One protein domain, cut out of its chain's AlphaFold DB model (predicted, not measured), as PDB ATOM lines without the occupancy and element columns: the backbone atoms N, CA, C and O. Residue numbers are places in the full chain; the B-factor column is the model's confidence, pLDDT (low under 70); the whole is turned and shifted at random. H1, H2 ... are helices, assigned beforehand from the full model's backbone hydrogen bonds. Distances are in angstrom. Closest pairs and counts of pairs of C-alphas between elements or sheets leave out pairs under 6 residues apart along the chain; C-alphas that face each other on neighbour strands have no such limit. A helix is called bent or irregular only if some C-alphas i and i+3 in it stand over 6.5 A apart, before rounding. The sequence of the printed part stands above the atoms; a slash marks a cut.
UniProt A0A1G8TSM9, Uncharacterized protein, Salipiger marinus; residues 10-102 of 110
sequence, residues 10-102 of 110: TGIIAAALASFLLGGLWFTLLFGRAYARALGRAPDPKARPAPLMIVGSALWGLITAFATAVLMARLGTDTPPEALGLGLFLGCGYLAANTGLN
ATOM      1  N   THR A  10     203.915 143.284  78.747       96.19
ATOM      2  CA  THR A  10     204.344 142.778  77.436       96.19
ATOM      3  C   THR A  10     203.149 142.329  76.602       96.19
ATOM      4  O   THR A  10     203.094 142.632  75.411       96.19
ATOM      5  N   GLY A  11     202.161 141.685  77.233       95.31
ATOM      6  CA  GLY A  11     200.900 141.305  76.603       95.31
ATOM      7  C   GLY A  11     200.119 142.511  76.083       95.31
ATOM      8  O   GLY A  11     199.644 142.482  74.951       95.31
ATOM      9  N   ILE A  12     200.058 143.601  76.853       97.56
ATOM     10  CA  ILE A  12     199.404 144.851  76.433       97.56
ATOM     11  C   ILE A  12     200.061 145.420  75.171       97.56
ATOM     12  O   ILE A  12     199.366 145.732  74.204       97.56
ATOM     13  N   ILE A  13     201.393 145.536  75.159       97.81
ATOM     14  CA  ILE A  13     202.128 146.074  74.003       97.81
ATOM     15  C   ILE A  13     201.949 145.162  72.784       97.81
ATOM     16  O   ILE A  13     201.682 145.652  71.685       97.81
ATOM     17  N   ALA A  14     202.044 143.844  72.974       97.12
ATOM     18  CA  ALA A  14     201.854 142.870  71.904       97.12
ATOM     19  C   ALA A  14     200.434 142.929  71.318       97.12
ATOM     20  O   ALA A  14     200.280 142.950  70.098       97.12
ATOM     21  N   ALA A  15     199.405 143.020  72.164       96.62
ATOM     22  CA  ALA A  15     198.014 143.137  71.734       96.62
ATOM     23  C   ALA A  15     197.750 144.455  70.991       96.62
ATOM     24  O   ALA A  15     197.098 144.454  69.946       96.62
ATOM     25  N   ALA A  16     198.299 145.570  71.482       97.50
ATOM     26  CA  ALA A  16     198.194 146.867  70.818       97.50
ATOM     27  C   ALA A  16     198.853 146.846  69.429       97.50
ATOM     28  O   ALA A  16     198.246 147.290  68.452       97.50
ATOM     29  N   LEU A  17     200.058 146.273  69.320       97.56
ATOM     30  CA  LEU A  17     200.765 146.132  68.047       97.56
ATOM     31  C   LEU A  17     200.011 145.208  67.083       97.56
ATOM     32  O   LEU A  17     199.830 145.560  65.919       97.56
ATOM     33  N   ALA A  18     199.534 144.058  67.562       96.31
ATOM     34  CA  ALA A  18     198.752 143.124  66.757       96.31
ATOM     35  C   ALA A  18     197.468 143.778  66.224       96.31
ATOM     36  O   ALA A  18     197.183 143.682  65.031       96.31
ATOM     37  N   SER A  19     196.738 144.504  67.077       94.44
ATOM     38  CA  SER A  19     195.533 145.248  66.694       94.44
ATOM     39  C   SER A  19     195.836 146.342  65.664       94.44
ATOM     40  O   SER A  19     195.134 146.464  64.660       94.44
ATOM     41  N   PHE A  20     196.926 147.094  65.852       95.75
ATOM     42  CA  PHE A  20     197.353 148.131  64.914       95.75
ATOM     43  C   PHE A  20     197.711 147.562  63.533       95.75
ATOM     44  O   PHE A  20     197.224 148.056  62.514       95.75
ATOM     45  N   LEU A  21     198.521 146.498  63.491       96.31
ATOM     46  CA  LEU A  21     198.901 145.829  62.244       96.31
ATOM     47  C   LEU A  21     197.684 145.214  61.548       96.31
ATOM     48  O   LEU A  21     197.538 145.357  60.333       96.31
ATOM     49  N   LEU A  22     196.788 144.587  62.314       94.50
ATOM     50  CA  LEU A  22     195.545 144.029  61.792       94.50
ATOM     51  C   LEU A  22     194.643 145.122  61.209       94.50
ATOM     52  O   LEU A  22     194.122 144.946  60.112       94.50
ATOM     53  N   GLY A  23     194.507 146.266  61.883       92.25
ATOM     54  CA  GLY A  23     193.781 147.427  61.367       92.25
ATOM     55  C   GLY A  23     194.393 147.965  60.072       92.25
ATOM     56  O   GLY A  23     193.677 148.197  59.095       92.25
ATOM     57  N   GLY A  24     195.721 148.088  60.020       91.62
ATOM     58  CA  GLY A  24     196.447 148.453  58.805       91.62
ATOM     59  C   GLY A  24     196.144 147.491  57.656       91.62
ATOM     60  O   GLY A  24     195.713 147.926  56.589       91.62
ATOM     61  N   LEU A  25     196.282 146.184  57.884       93.94
ATOM     62  CA  LEU A  25     195.983 145.142  56.898       93.94
ATOM     63  C   LEU A  25     194.512 145.187  56.437       93.94
ATOM     64  O   LEU A  25     194.229 145.110  55.239       93.94
ATOM     65  N   TRP A  26     193.586 145.365  57.381       92.50
ATOM     66  CA  TRP A  26     192.145 145.418  57.146       92.50
ATOM     67  C   TRP A  26     191.752 146.574  56.225       92.50
ATOM     68  O   TRP A  26     191.089 146.361  55.208       92.50
ATOM     69  N   PHE A  27     192.175 147.800  56.544       87.56
ATOM     70  CA  PHE A  27     191.753 148.989  55.801       87.56
ATOM     71  C   PHE A  27     192.557 149.236  54.519       87.56
ATOM     72  O   PHE A  27     192.062 149.940  53.640       87.56
ATOM     73  N   THR A  28     193.753 148.655  54.376       86.25
ATOM     74  CA  THR A  28     194.595 148.870  53.185       86.25
ATOM     75  C   THR A  28     194.471 147.761  52.146       86.25
ATOM     76  O   THR A  28     194.252 148.062  50.974       86.25
ATOM     77  N   LEU A  29     194.583 146.492  52.549       88.94
ATOM     78  CA  LEU A  29     194.685 145.372  51.610       88.94
ATOM     79  C   LEU A  29     193.379 144.589  51.483       88.94
ATOM     80  O   LEU A  29     192.980 144.247  50.373       88.94
ATOM     81  N   LEU A  30     192.720 144.299  52.606       92.88
ATOM     82  CA  LEU A  30     191.617 143.336  52.623       92.88
ATOM     83  C   LEU A  30     190.259 143.980  52.310       92.88
ATOM     84  O   LEU A  30     189.542 143.523  51.421       92.88
ATOM     85  N   PHE A  31     189.898 145.056  53.018       91.69
ATOM     86  CA  PHE A  31     188.515 145.548  53.067       91.69
ATOM     87  C   PHE A  31     188.353 147.062  52.883       91.69
ATOM     88  O   PHE A  31     187.240 147.568  53.014       91.69
ATOM     89  N   GLY A  32     189.398 147.803  52.498       88.62
ATOM     90  CA  GLY A  32     189.311 149.259  52.294       88.62
ATOM     91  C   GLY A  32     188.193 149.691  51.332       88.62
ATOM     92  O   GLY A  32     187.433 150.617  51.617       88.62
ATOM     93  N   ARG A  33     188.012 148.964  50.218       88.56
ATOM     94  CA  ARG A  33     186.921 149.224  49.255       88.56
ATOM     95  C   ARG A  33     185.536 148.935  49.835       88.56
ATOM     96  O   ARG A  33     184.605 149.688  49.568       88.56
ATOM     97  N   ALA A  34     185.391 147.844  50.588       89.62
ATOM     98  CA  ALA A  34     184.125 147.478  51.220       89.62
ATOM     99  C   ALA A  34     183.738 148.506  52.291       89.62
ATOM    100  O   ALA A  34     182.604 148.978  52.305       89.62
ATOM    101  N   TYR A  35     184.708 148.934  53.101       88.50
ATOM    102  CA  TYR A  35     184.534 149.987  54.096       88.50
ATOM    103  C   TYR A  35     184.105 151.319  53.463       88.50
ATOM    104  O   TYR A  35     183.131 151.918  53.907       88.50
ATOM    105  N   ALA A  36     184.754 151.754  52.375       89.25
ATOM    106  CA  ALA A  36     184.355 152.972  51.663       89.25
ATOM    107  C   ALA A  36     182.895 152.914  51.176       89.25
ATOM    108  O   ALA A  36     182.140 153.862  51.392       89.25
ATOM    109  N   ARG A  37     182.471 151.781  50.596       88.44
ATOM    110  CA  ARG A  37     181.073 151.578  50.173       88.44
ATOM    111  C   ARG A  37     180.099 151.609  51.349       88.44
ATOM    112  O   ARG A  37     179.053 152.235  51.224       88.44
ATOM    113  N   ALA A  38     180.446 150.978  52.473       86.69
ATOM    114  CA  ALA A  38     179.618 150.985  53.681       86.69
ATOM    115  C   ALA A  38     179.409 152.406  54.235       86.69
ATOM    116  O   ALA A  38     178.351 152.705  54.773       86.69
ATOM    117  N   LEU A  39     180.384 153.299  54.038       89.25
ATOM    118  CA  LEU A  39     180.282 154.724  54.371       89.25
ATOM    119  C   LEU A  39     179.573 155.571  53.295       89.25
ATOM    120  O   LEU A  39     179.525 156.793  53.415       89.25
ATOM    121  N   GLY A  40     179.087 154.966  52.206       88.00
ATOM    122  CA  GLY A  40     178.517 155.692  51.066       88.00
ATOM    123  C   GLY A  40     179.538 156.536  50.289       88.00
ATOM    124  O   GLY A  40     179.158 157.485  49.607       88.00
ATOM    125  N   ARG A  41     180.837 156.225  50.402       88.25
ATOM    126  CA  ARG A  41     181.934 156.968  49.765       88.25
ATOM    127  C   ARG A  41     182.432 156.250  48.513       88.25
ATOM    128  O   ARG A  41     182.521 155.021  48.473       88.25
ATOM    129  N   ALA A  42     182.824 157.025  47.503       86.44
ATOM    130  CA  ALA A  42     183.545 156.490  46.354       86.44
ATOM    131  C   ALA A  42     184.936 155.995  46.806       86.44
ATOM    132  O   ALA A  42     185.632 156.729  47.513       86.44
ATOM    133  N   PRO A  43     185.365 154.774  46.433       80.81
ATOM    134  CA  PRO A  43     186.712 154.311  46.740       80.81
ATOM    135  C   PRO A  43     187.747 155.174  46.010       80.81
ATOM    136  O   PRO A  43     187.767 155.195  44.782       80.81
ATOM    137  N   ASP A  44     188.625 155.842  46.756       82.25
ATOM    138  CA  ASP A  44     189.767 156.569  46.199       82.25
ATOM    139  C   ASP A  44     191.071 155.810  46.510       82.25
ATOM    140  O   ASP A  44     191.486 155.757  47.670       82.25
ATOM    141  N   PRO A  45     191.744 155.221  45.503       75.25
ATOM    142  CA  PRO A  45     193.002 154.503  45.704       75.25
ATOM    143  C   PRO A  45     194.180 155.419  46.075       75.25
ATOM    144  O   PRO A  45     195.232 154.915  46.464       75.25
ATOM    145  N   LYS A  46     194.036 156.745  45.942       80.50
ATOM    146  CA  LYS A  46     195.057 157.730  46.329       80.50
ATOM    147  C   LYS A  46     194.831 158.304  47.725       80.50
ATOM    148  O   LYS A  46     195.727 158.983  48.232       80.50
ATOM    149  N   ALA A  47     193.684 158.035  48.348       80.19
ATOM    150  CA  ALA A  47     193.392 158.513  49.687       80.19
ATOM    151  C   ALA A  47     194.413 157.946  50.679       80.19
ATOM    152  O   ALA A  47     194.598 156.733  50.795       80.19
ATOM    153  N   ARG A  48     195.084 158.842  51.403       80.31
ATOM    154  CA  ARG A  48     196.011 158.477  52.474       80.31
ATOM    155  C   ARG A  48     195.366 158.799  53.816       80.31
ATOM    156  O   ARG A  48     194.800 159.885  53.954       80.31
ATOM    157  N   PRO A  49     195.447 157.899  54.808       80.62
ATOM    158  CA  PRO A  49     194.994 158.220  56.150       80.62
ATOM    159  C   PRO A  49     195.806 159.398  56.693       80.62
ATOM    160  O   PRO A  49     197.026 159.462  56.521       80.62
ATOM    161  N   ALA A  50     195.124 160.338  57.347       86.69
ATOM    162  CA  ALA A  50     195.800 161.441  58.014       86.69
ATOM    163  C   ALA A  50     196.757 160.884  59.086       86.69
ATOM    164  O   ALA A  50     196.394 159.917  59.765       86.69
ATOM    165  N   PRO A  51     197.935 161.491  59.318       87.75
ATOM    166  CA  PRO A  51     198.875 161.020  60.340       87.75
ATOM    167  C   PRO A  51     198.232 160.862  61.723       87.75
ATOM    168  O   PRO A  51     198.504 159.893  62.429       87.75
ATOM    169  N   LEU A  52     197.305 161.761  62.069       90.94
ATOM    170  CA  LEU A  52     196.552 161.701  63.319       90.94
ATOM    171  C   LEU A  52     195.656 160.459  63.421       90.94
ATOM    172  O   LEU A  52     195.482 159.937  64.515       90.94
ATOM    173  N   MET A  53     195.120 159.948  62.307       86.88
ATOM    174  CA  MET A  53     194.374 158.686  62.318       86.88
ATOM    175  C   MET A  53     195.296 157.509  62.628       86.88
ATOM    176  O   MET A  53     194.926 156.653  63.417       86.88
ATOM    177  N   ILE A  54     196.503 157.484  62.058       90.00
ATOM    178  CA  ILE A  54     197.464 156.393  62.276       90.00
ATOM    179  C   ILE A  54     197.933 156.388  63.736       90.00
ATOM    180  O   ILE A  54     197.805 155.382  64.431       90.00
ATOM    181  N   VAL A  55     198.439 157.528  64.215       92.12
ATOM    182  CA  VAL A  55     198.925 157.670  65.598       92.12
ATOM    183  C   VAL A  55     197.780 157.479  66.593       92.12
ATOM    184  O   VAL A  55     197.941 156.787  67.597       92.12
ATOM    185  N   GLY A  56     196.604 158.028  66.282       92.44
ATOM    186  CA  GLY A  56     195.393 157.843  67.070       92.44
ATOM    187  C   GLY A  56     195.011 156.371  67.191       92.44
ATOM    188  O   GLY A  56     194.803 155.900  68.302       92.44
ATOM    189  N   SER A  57     194.985 155.612  66.091       91.00
ATOM    190  CA  SER A  57     194.683 154.174  66.125       91.00
ATOM    191  C   SER A  57     195.640 153.389  67.022       91.00
ATOM    192  O   SER A  57     195.186 152.521  67.764       91.00
ATOM    193  N   ALA A  58     196.938 153.708  67.002       93.88
ATOM    194  CA  ALA A  58     197.909 153.063  67.885       93.88
ATOM    195  C   ALA A  58     197.643 153.392  69.366       93.88
ATOM    196  O   ALA A  58     197.623 152.493  70.207       93.88
ATOM    197  N   LEU A  59     197.383 154.668  69.679       96.56
ATOM    198  CA  LEU A  59     197.093 155.118  71.042       96.56
ATOM    199  C   LEU A  59     195.798 154.500  71.590       96.56
ATOM    200  O   LEU A  59     195.791 153.962  72.696       96.56
ATOM    201  N   TRP A  60     194.711 154.545  70.815       95.38
ATOM    202  CA  TRP A  60     193.434 153.964  71.229       95.38
ATOM    203  C   TRP A  60     193.532 152.446  71.372       95.38
ATOM    204  O   TRP A  60     193.024 151.905  72.350       95.38
ATOM    205  N   GLY A  61     194.261 151.771  70.477       95.81
ATOM    206  CA  GLY A  61     194.542 150.340  70.595       95.81
ATOM    207  C   GLY A  61     195.291 149.981  71.881       95.81
ATOM    208  O   GLY A  61     194.946 148.996  72.530       95.81
ATOM    209  N   LEU A  62     196.257 150.807  72.299       97.75
ATOM    210  CA  LEU A  62     196.980 150.618  73.558       97.75
ATOM    211  C   LEU A  62     196.072 150.782  74.783       97.75
ATOM    212  O   LEU A  62     196.121 149.961  75.699       97.75
ATOM    213  N   ILE A  63     195.215 151.806  74.786       97.75
ATOM    214  CA  ILE A  63     194.245 152.041  75.868       97.75
ATOM    215  C   ILE A  63     193.249 150.878  75.958       97.75
ATOM    216  O   ILE A  63     192.974 150.389  77.056       97.75
ATOM    217  N   THR A  64     192.743 150.394  74.821       96.69
ATOM    218  CA  THR A  64     191.857 149.225  74.781       96.69
ATOM    219  C   THR A  64     192.562 147.973  75.299       96.69
ATOM    220  O   THR A  64     192.006 147.292  76.155       96.69
ATOM    221  N   ALA A  65     193.795 147.697  74.862       97.12
ATOM    222  CA  ALA A  65     194.568 146.544  75.333       97.12
ATOM    223  C   ALA A  65     194.811 146.589  76.852       97.12
ATOM    224  O   ALA A  65     194.659 145.572  77.529       97.12
ATOM    225  N   PHE A  66     195.122 147.767  77.401       97.44
ATOM    226  CA  PHE A  66     195.247 147.962  78.845       97.44
ATOM    227  C   PHE A  66     193.930 147.669  79.579       97.44
ATOM    228  O   PHE A  66     193.922 146.899  80.540       97.44
ATOM    229  N   ALA A  67     192.810 148.228  79.112       97.00
ATOM    230  CA  ALA A  67     191.499 147.991  79.716       97.00
ATOM    231  C   ALA A  67     191.104 146.503  79.682       97.00
ATOM    232  O   ALA A  67     190.614 145.970  80.679       97.00
ATOM    233  N   THR A  68     191.367 145.811  78.569       96.62
ATOM    234  CA  THR A  68     191.133 144.367  78.450       96.62
ATOM    235  C   THR A  68     192.024 143.570  79.399       96.62
ATOM    236  O   THR A  68     191.529 142.649  80.039       96.62
ATOM    237  N   ALA A  69     193.298 143.937  79.561       96.38
ATOM    238  CA  ALA A  69     194.197 143.254  80.490       96.38
ATOM    239  C   ALA A  69     193.753 143.416  81.956       96.38
ATOM    240  O   ALA A  69     193.769 142.450  82.717       96.38
ATOM    241  N   VAL A  70     193.274 144.607  82.340       96.19
ATOM    242  CA  VAL A  70     192.653 144.831  83.659       96.19
ATOM    243  C   VAL A  70     191.417 143.947  83.835       96.19
ATOM    244  O   VAL A  70     191.225 143.367  84.905       96.19
ATOM    245  N   LEU A  71     190.579 143.824  82.803       95.88
ATOM    246  CA  LEU A  71     189.388 142.979  82.858       95.88
ATOM    247  C   LEU A  71     189.749 141.492  82.978       95.88
ATOM    248  O   LEU A  71     189.173 140.809  83.818       95.88
ATOM    249  N   MET A  72     190.731 141.011  82.211       95.94
ATOM    250  CA  MET A  72     191.239 139.636  82.301       95.94
ATOM    251  C   MET A  72     191.721 139.308  83.717       95.94
ATOM    252  O   MET A  72     191.290 138.310  84.289       95.94
ATOM    253  N   ALA A  73     192.522 140.192  84.322       94.81
ATOM    254  CA  ALA A  73     193.006 140.020  85.692       94.81
ATOM    255  C   ALA A  73     191.865 139.997  86.728       94.81
ATOM    256  O   ALA A  73     191.950 139.310  87.744       94.81
ATOM    257  N   ARG A  74     190.770 140.733  86.491       94.94
ATOM    258  CA  ARG A  74     189.590 140.728  87.377       94.94
ATOM    259  C   ARG A  74     188.704 139.504  87.209       94.94
ATOM    260  O   ARG A  74     188.077 139.096  88.182       94.94
ATOM    261  N   LEU A  75     188.623 138.976  85.995       95.19
ATOM    262  CA  LEU A  75     187.807 137.812  85.670       95.19
ATOM    263  C   LEU A  75     188.555 136.487  85.879       95.19
ATOM    264  O   LEU A  75     187.933 135.442  85.728       95.19
ATOM    265  N   GLY A  76     189.849 136.520  86.222       94.12
ATOM    266  CA  GLY A  76     190.676 135.314  86.349       94.12
ATOM    267  C   GLY A  76     190.850 134.598  85.010       94.12
ATOM    268  O   GLY A  76     190.734 133.382  84.927       94.12
ATOM    269  N   THR A  77     191.006 135.366  83.929       95.62
ATOM    270  CA  THR A  77     191.190 134.831  82.576       95.62
ATOM    271  C   THR A  77     192.648 134.420  82.383       95.62
ATOM    272  O   THR A  77     193.473 135.246  81.986       95.62
ATOM    273  N   ASP A  78     192.950 133.147  82.640       91.75
ATOM    274  CA  ASP A  78     194.330 132.654  82.754       91.75
ATOM    275  C   ASP A  78     194.741 131.719  81.608       91.75
ATOM    276  O   ASP A  78     195.922 131.393  81.451       91.75
ATOM    277  N   THR A  79     193.792 131.301  80.762       95.50
ATOM    278  CA  THR A  79     194.068 130.404  79.633       95.50
ATOM    279  C   THR A  79     193.855 131.074  78.267       95.50
ATOM    280  O   THR A  79     192.999 131.954  78.119       95.50
ATOM    281  N   PRO A  80     194.581 130.648  77.211       94.81
ATOM    282  CA  PRO A  80     194.381 131.190  75.866       94.81
ATOM    283  C   PRO A  80     192.943 131.063  75.322       94.81
ATOM    284  O   PRO A  80     192.468 132.030  74.723       94.81
ATOM    285  N   PRO A  81     192.211 129.941  75.517       97.69
ATOM    286  CA  PRO A  81     190.821 129.838  75.068       97.69
ATOM    287  C   PRO A  81     189.875 130.820  75.769       97.69
ATOM    288  O   PRO A  81     189.023 131.411  75.106       97.69
ATOM    289  N   GLU A  82     190.031 131.038  77.078       97.25
ATOM    290  CA  GLU A  82     189.222 132.017  77.818       97.25
ATOM    291  C   GLU A  82     189.519 133.442  77.344       97.25
ATOM    292  O   GLU A  82     188.594 134.216  77.097       97.25
ATOM    293  N   ALA A  83     190.800 133.772  77.142       95.44
ATOM    294  CA  ALA A  83     191.217 135.070  76.622       95.44
ATOM    295  C   ALA A  83     190.650 135.327  75.218       95.44
ATOM    296  O   ALA A  83     190.154 136.422  74.936       95.44
ATOM    297  N   LEU A  84     190.669 134.309  74.352       96.31
ATOM    298  CA  LEU A  84     190.057 134.376  73.027       96.31
ATOM    299  C   LEU A  84     188.538 134.570  73.121       96.31
ATOM    300  O   LEU A  84     187.995 135.435  72.435       96.31
ATOM    301  N   GLY A  85     187.858 133.806  73.979       97.88
ATOM    302  CA  GLY A  85     186.417 133.922  74.200       97.88
ATOM    303  C   GLY A  85     186.012 135.313  74.696       97.88
ATOM    304  O   GLY A  85     185.104 135.927  74.132       97.88
ATOM    305  N   LEU A  86     186.734 135.849  75.685       97.19
ATOM    306  CA  LEU A  86     186.528 137.204  76.196       97.19
ATOM    307  C   LEU A  86     186.779 138.253  75.105       97.19
ATOM    308  O   LEU A  86     185.953 139.143  74.904       97.19
ATOM    309  N   GLY A  87     187.891 138.136  74.376       96.00
ATOM    310  CA  GLY A  87     188.241 139.052  73.292       96.00
ATOM    311  C   GLY A  87     187.190 139.079  72.181       96.00
ATOM    312  O   GLY A  87     186.796 140.157  71.741       96.00
ATOM    313  N   LEU A  88     186.684 137.913  71.769       97.06
ATOM    314  CA  LEU A  88     185.610 137.804  70.779       97.06
ATOM    315  C   LEU A  88     184.302 138.411  71.289       97.06
ATOM    316  O   LEU A  88     183.661 139.168  70.562       97.06
ATOM    317  N   PHE A  89     183.917 138.122  72.533       97.75
ATOM    318  CA  PHE A  89     182.698 138.667  73.127       97.75
ATOM    319  C   PHE A  89     182.725 140.202  73.179       97.75
ATOM    320  O   PHE A  89     181.811 140.859  72.670       97.75
ATOM    321  N   LEU A  90     183.801 140.778  73.725       96.94
ATOM    322  CA  LEU A  90     183.991 142.229  73.782       96.94
ATOM    323  C   LEU A  90     184.075 142.835  72.379       96.94
ATOM    324  O   LEU A  90     183.407 143.826  72.090       96.94
ATOM    325  N   GLY A  91     184.865 142.220  71.496       95.06
ATOM    326  CA  GLY A  91     185.074 142.680  70.128       95.06
ATOM    327  C   GLY A  91     183.775 142.747  69.329       95.06
ATOM    328  O   GLY A  91     183.492 143.780  68.727       95.06
ATOM    329  N   CYS A  92     182.949 141.701  69.373       96.00
ATOM    330  CA  CYS A  92     181.645 141.681  68.708       96.00
ATOM    331  C   CYS A  92     180.698 142.753  69.264       96.00
ATOM    332  O   CYS A  92     180.064 143.469  68.487       96.00
ATOM    333  N   GLY A  93     180.632 142.909  70.591       96.25
ATOM    334  CA  GLY A  93     179.810 143.945  71.223       96.25
ATOM    335  C   GLY A  93     180.244 145.359  70.825       96.25
ATOM    336  O   GLY A  93     179.418 146.184  70.426       96.25
ATOM    337  N   TYR A  94     181.550 145.635  70.856       94.25
ATOM    338  CA  TYR A  94     182.093 146.933  70.458       94.25
ATOM    339  C   TYR A  94     181.960 147.189  68.959       94.25
ATOM    340  O   TYR A  94     181.677 148.320  68.569       94.25
ATOM    341  N   LEU A  95     182.103 146.164  68.117       91.69
ATOM    342  CA  LEU A  95     181.876 146.275  66.678       91.69
ATOM    343  C   LEU A  95     180.416 146.616  66.370       91.69
ATOM    344  O   LEU A  95     180.161 147.493  65.542       91.69
ATOM    345  N   ALA A  96     179.467 145.967  67.048       93.25
ATOM    346  CA  ALA A  96     178.047 146.265  66.901       93.25
ATOM    347  C   ALA A  96     177.747 147.723  67.279       93.25
ATOM    348  O   ALA A  96     177.100 148.433  66.509       93.25
ATOM    349  N   ALA A  97     178.290 148.204  68.402       93.19
ATOM    350  CA  ALA A  97     178.144 149.598  68.819       93.19
ATOM    351  C   ALA A  97     178.817 150.578  67.840       93.19
ATOM    352  O   ALA A  97     178.204 151.567  67.438       93.19
ATOM    353  N   ASN A  98     180.052 150.293  67.409       90.81
ATOM    354  CA  ASN A  98     180.793 151.117  66.451       90.81
ATOM    355  C   ASN A  98     180.085 151.186  65.094       90.81
ATOM    356  O   ASN A  98     180.133 152.217  64.439       90.81
ATOM    357  N   THR A  99     179.411 150.119  64.676       90.06
ATOM    358  CA  THR A  99     178.680 150.098  63.406       90.06
ATOM    359  C   THR A  99     177.323 150.791  63.538       90.06
ATOM    360  O   THR A  99     176.998 151.667  62.743       90.06
ATOM    361  N   GLY A 100     176.544 150.430  64.561       91.12
ATOM    362  CA  GLY A 100     175.163 150.883  64.740       91.12
ATOM    363  C   GLY A 100     175.012 152.343  65.160       91.12
ATOM    364  O   GLY A 100     174.032 152.981  64.785       91.12
ATOM    365  N   LEU A 101     175.968 152.881  65.923       91.50
ATOM    366  CA  LEU A 101     175.902 154.247  66.460       91.50
ATOM    367  C   LEU A 101     176.713 155.262  65.645       91.50
ATOM    368  O   LEU A 101     176.673 156.456  65.936       91.50
ATOM    369  N   ASN A 102     177.487 154.815  64.652       90.56
ATOM    370  CA  ASN A 102     178.377 155.696  63.907       90.56
ATOM    371  C   ASN A 102     177.609 156.473  62.830       90.56
ATOM    372  O   ASN A 102     177.159 155.873  61.854       90.56
TER     373      ASN A 102
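What this domain is: This is residues 10 to 102 of the 110 residues of an uncharacterized protein of Salipiger marinus (UniProt A0A1G8TSM9). Two long helices, H1 and H3, cross at a steep angle, and a third, H4, makes an open V with H3, starting near the end of H3 and folding back from it, so that residues 91 to 98 of H4 stick out free. Little H2 makes a corner with the end of H1, and a long loop, residues 39 to 50, leads from it to the start of H3. The printed part has 93 residues with four named helices, in the order H1, H2, H3, H4, and no named strand; its class is all helix. It is only just loose, close to compact, with a radius of gyration of the C-alphas of 15.1 A, and elongated, spanning 46 by 26 by 21 A.

Where its parts are: H1, residues 10 to 30, begins with C-alpha 10 at (204.344, 142.778, 77.436) and is 27.9 A long; it is neither bent nor irregular, but only just: C-alphas 27 and 30 are 6.5 A apart. H2 is residues 32 to 38. H3, residues 51 to 75, is the longest helix at 36.1 A and begins with C-alpha 51 at (198.875, 161.020, 60.340). H4, residues 80 to 100, is 29.7 A long and ends with C-alpha 100 at (175.163, 150.883, 64.740).

How they stand to each other: H1 touches H3 with residues 11 to 20 alone, at a steep tilt of 46 degrees, opposite ways; the closest C-alphas, of Ala 16 and Leu 62, are 4.8 A apart. H2 is close to H1 but not clearly touching, about perpendicular at 76 degrees, with the C-alphas of Trp 26 and Gly 32 closest at 6.8 A. H4 is close to H3 but not clearly touching, at a steep tilt of 49 degrees, opposite ways; the closest C-alphas, of Met 72 and Ala 83, are 7.3 A apart. H4 is apart from H1 and H2, and H2 is apart from H3. Every O i to N i+4 pair is within hydrogen-bond range in H2, H3 and H4, and 16 of 17 are in H1.

The domain as a whole: The two C-alphas farthest apart, of Lys 46 and Gly 76, are 46.1 A from each other. The printed part has no cut. The link from H2 to H3, 12 residues, is long; those from H1 to H2 and from H3 to H4 are tight. The mean pLDDT of the printed part is 92.5, and no printed residue is under 70.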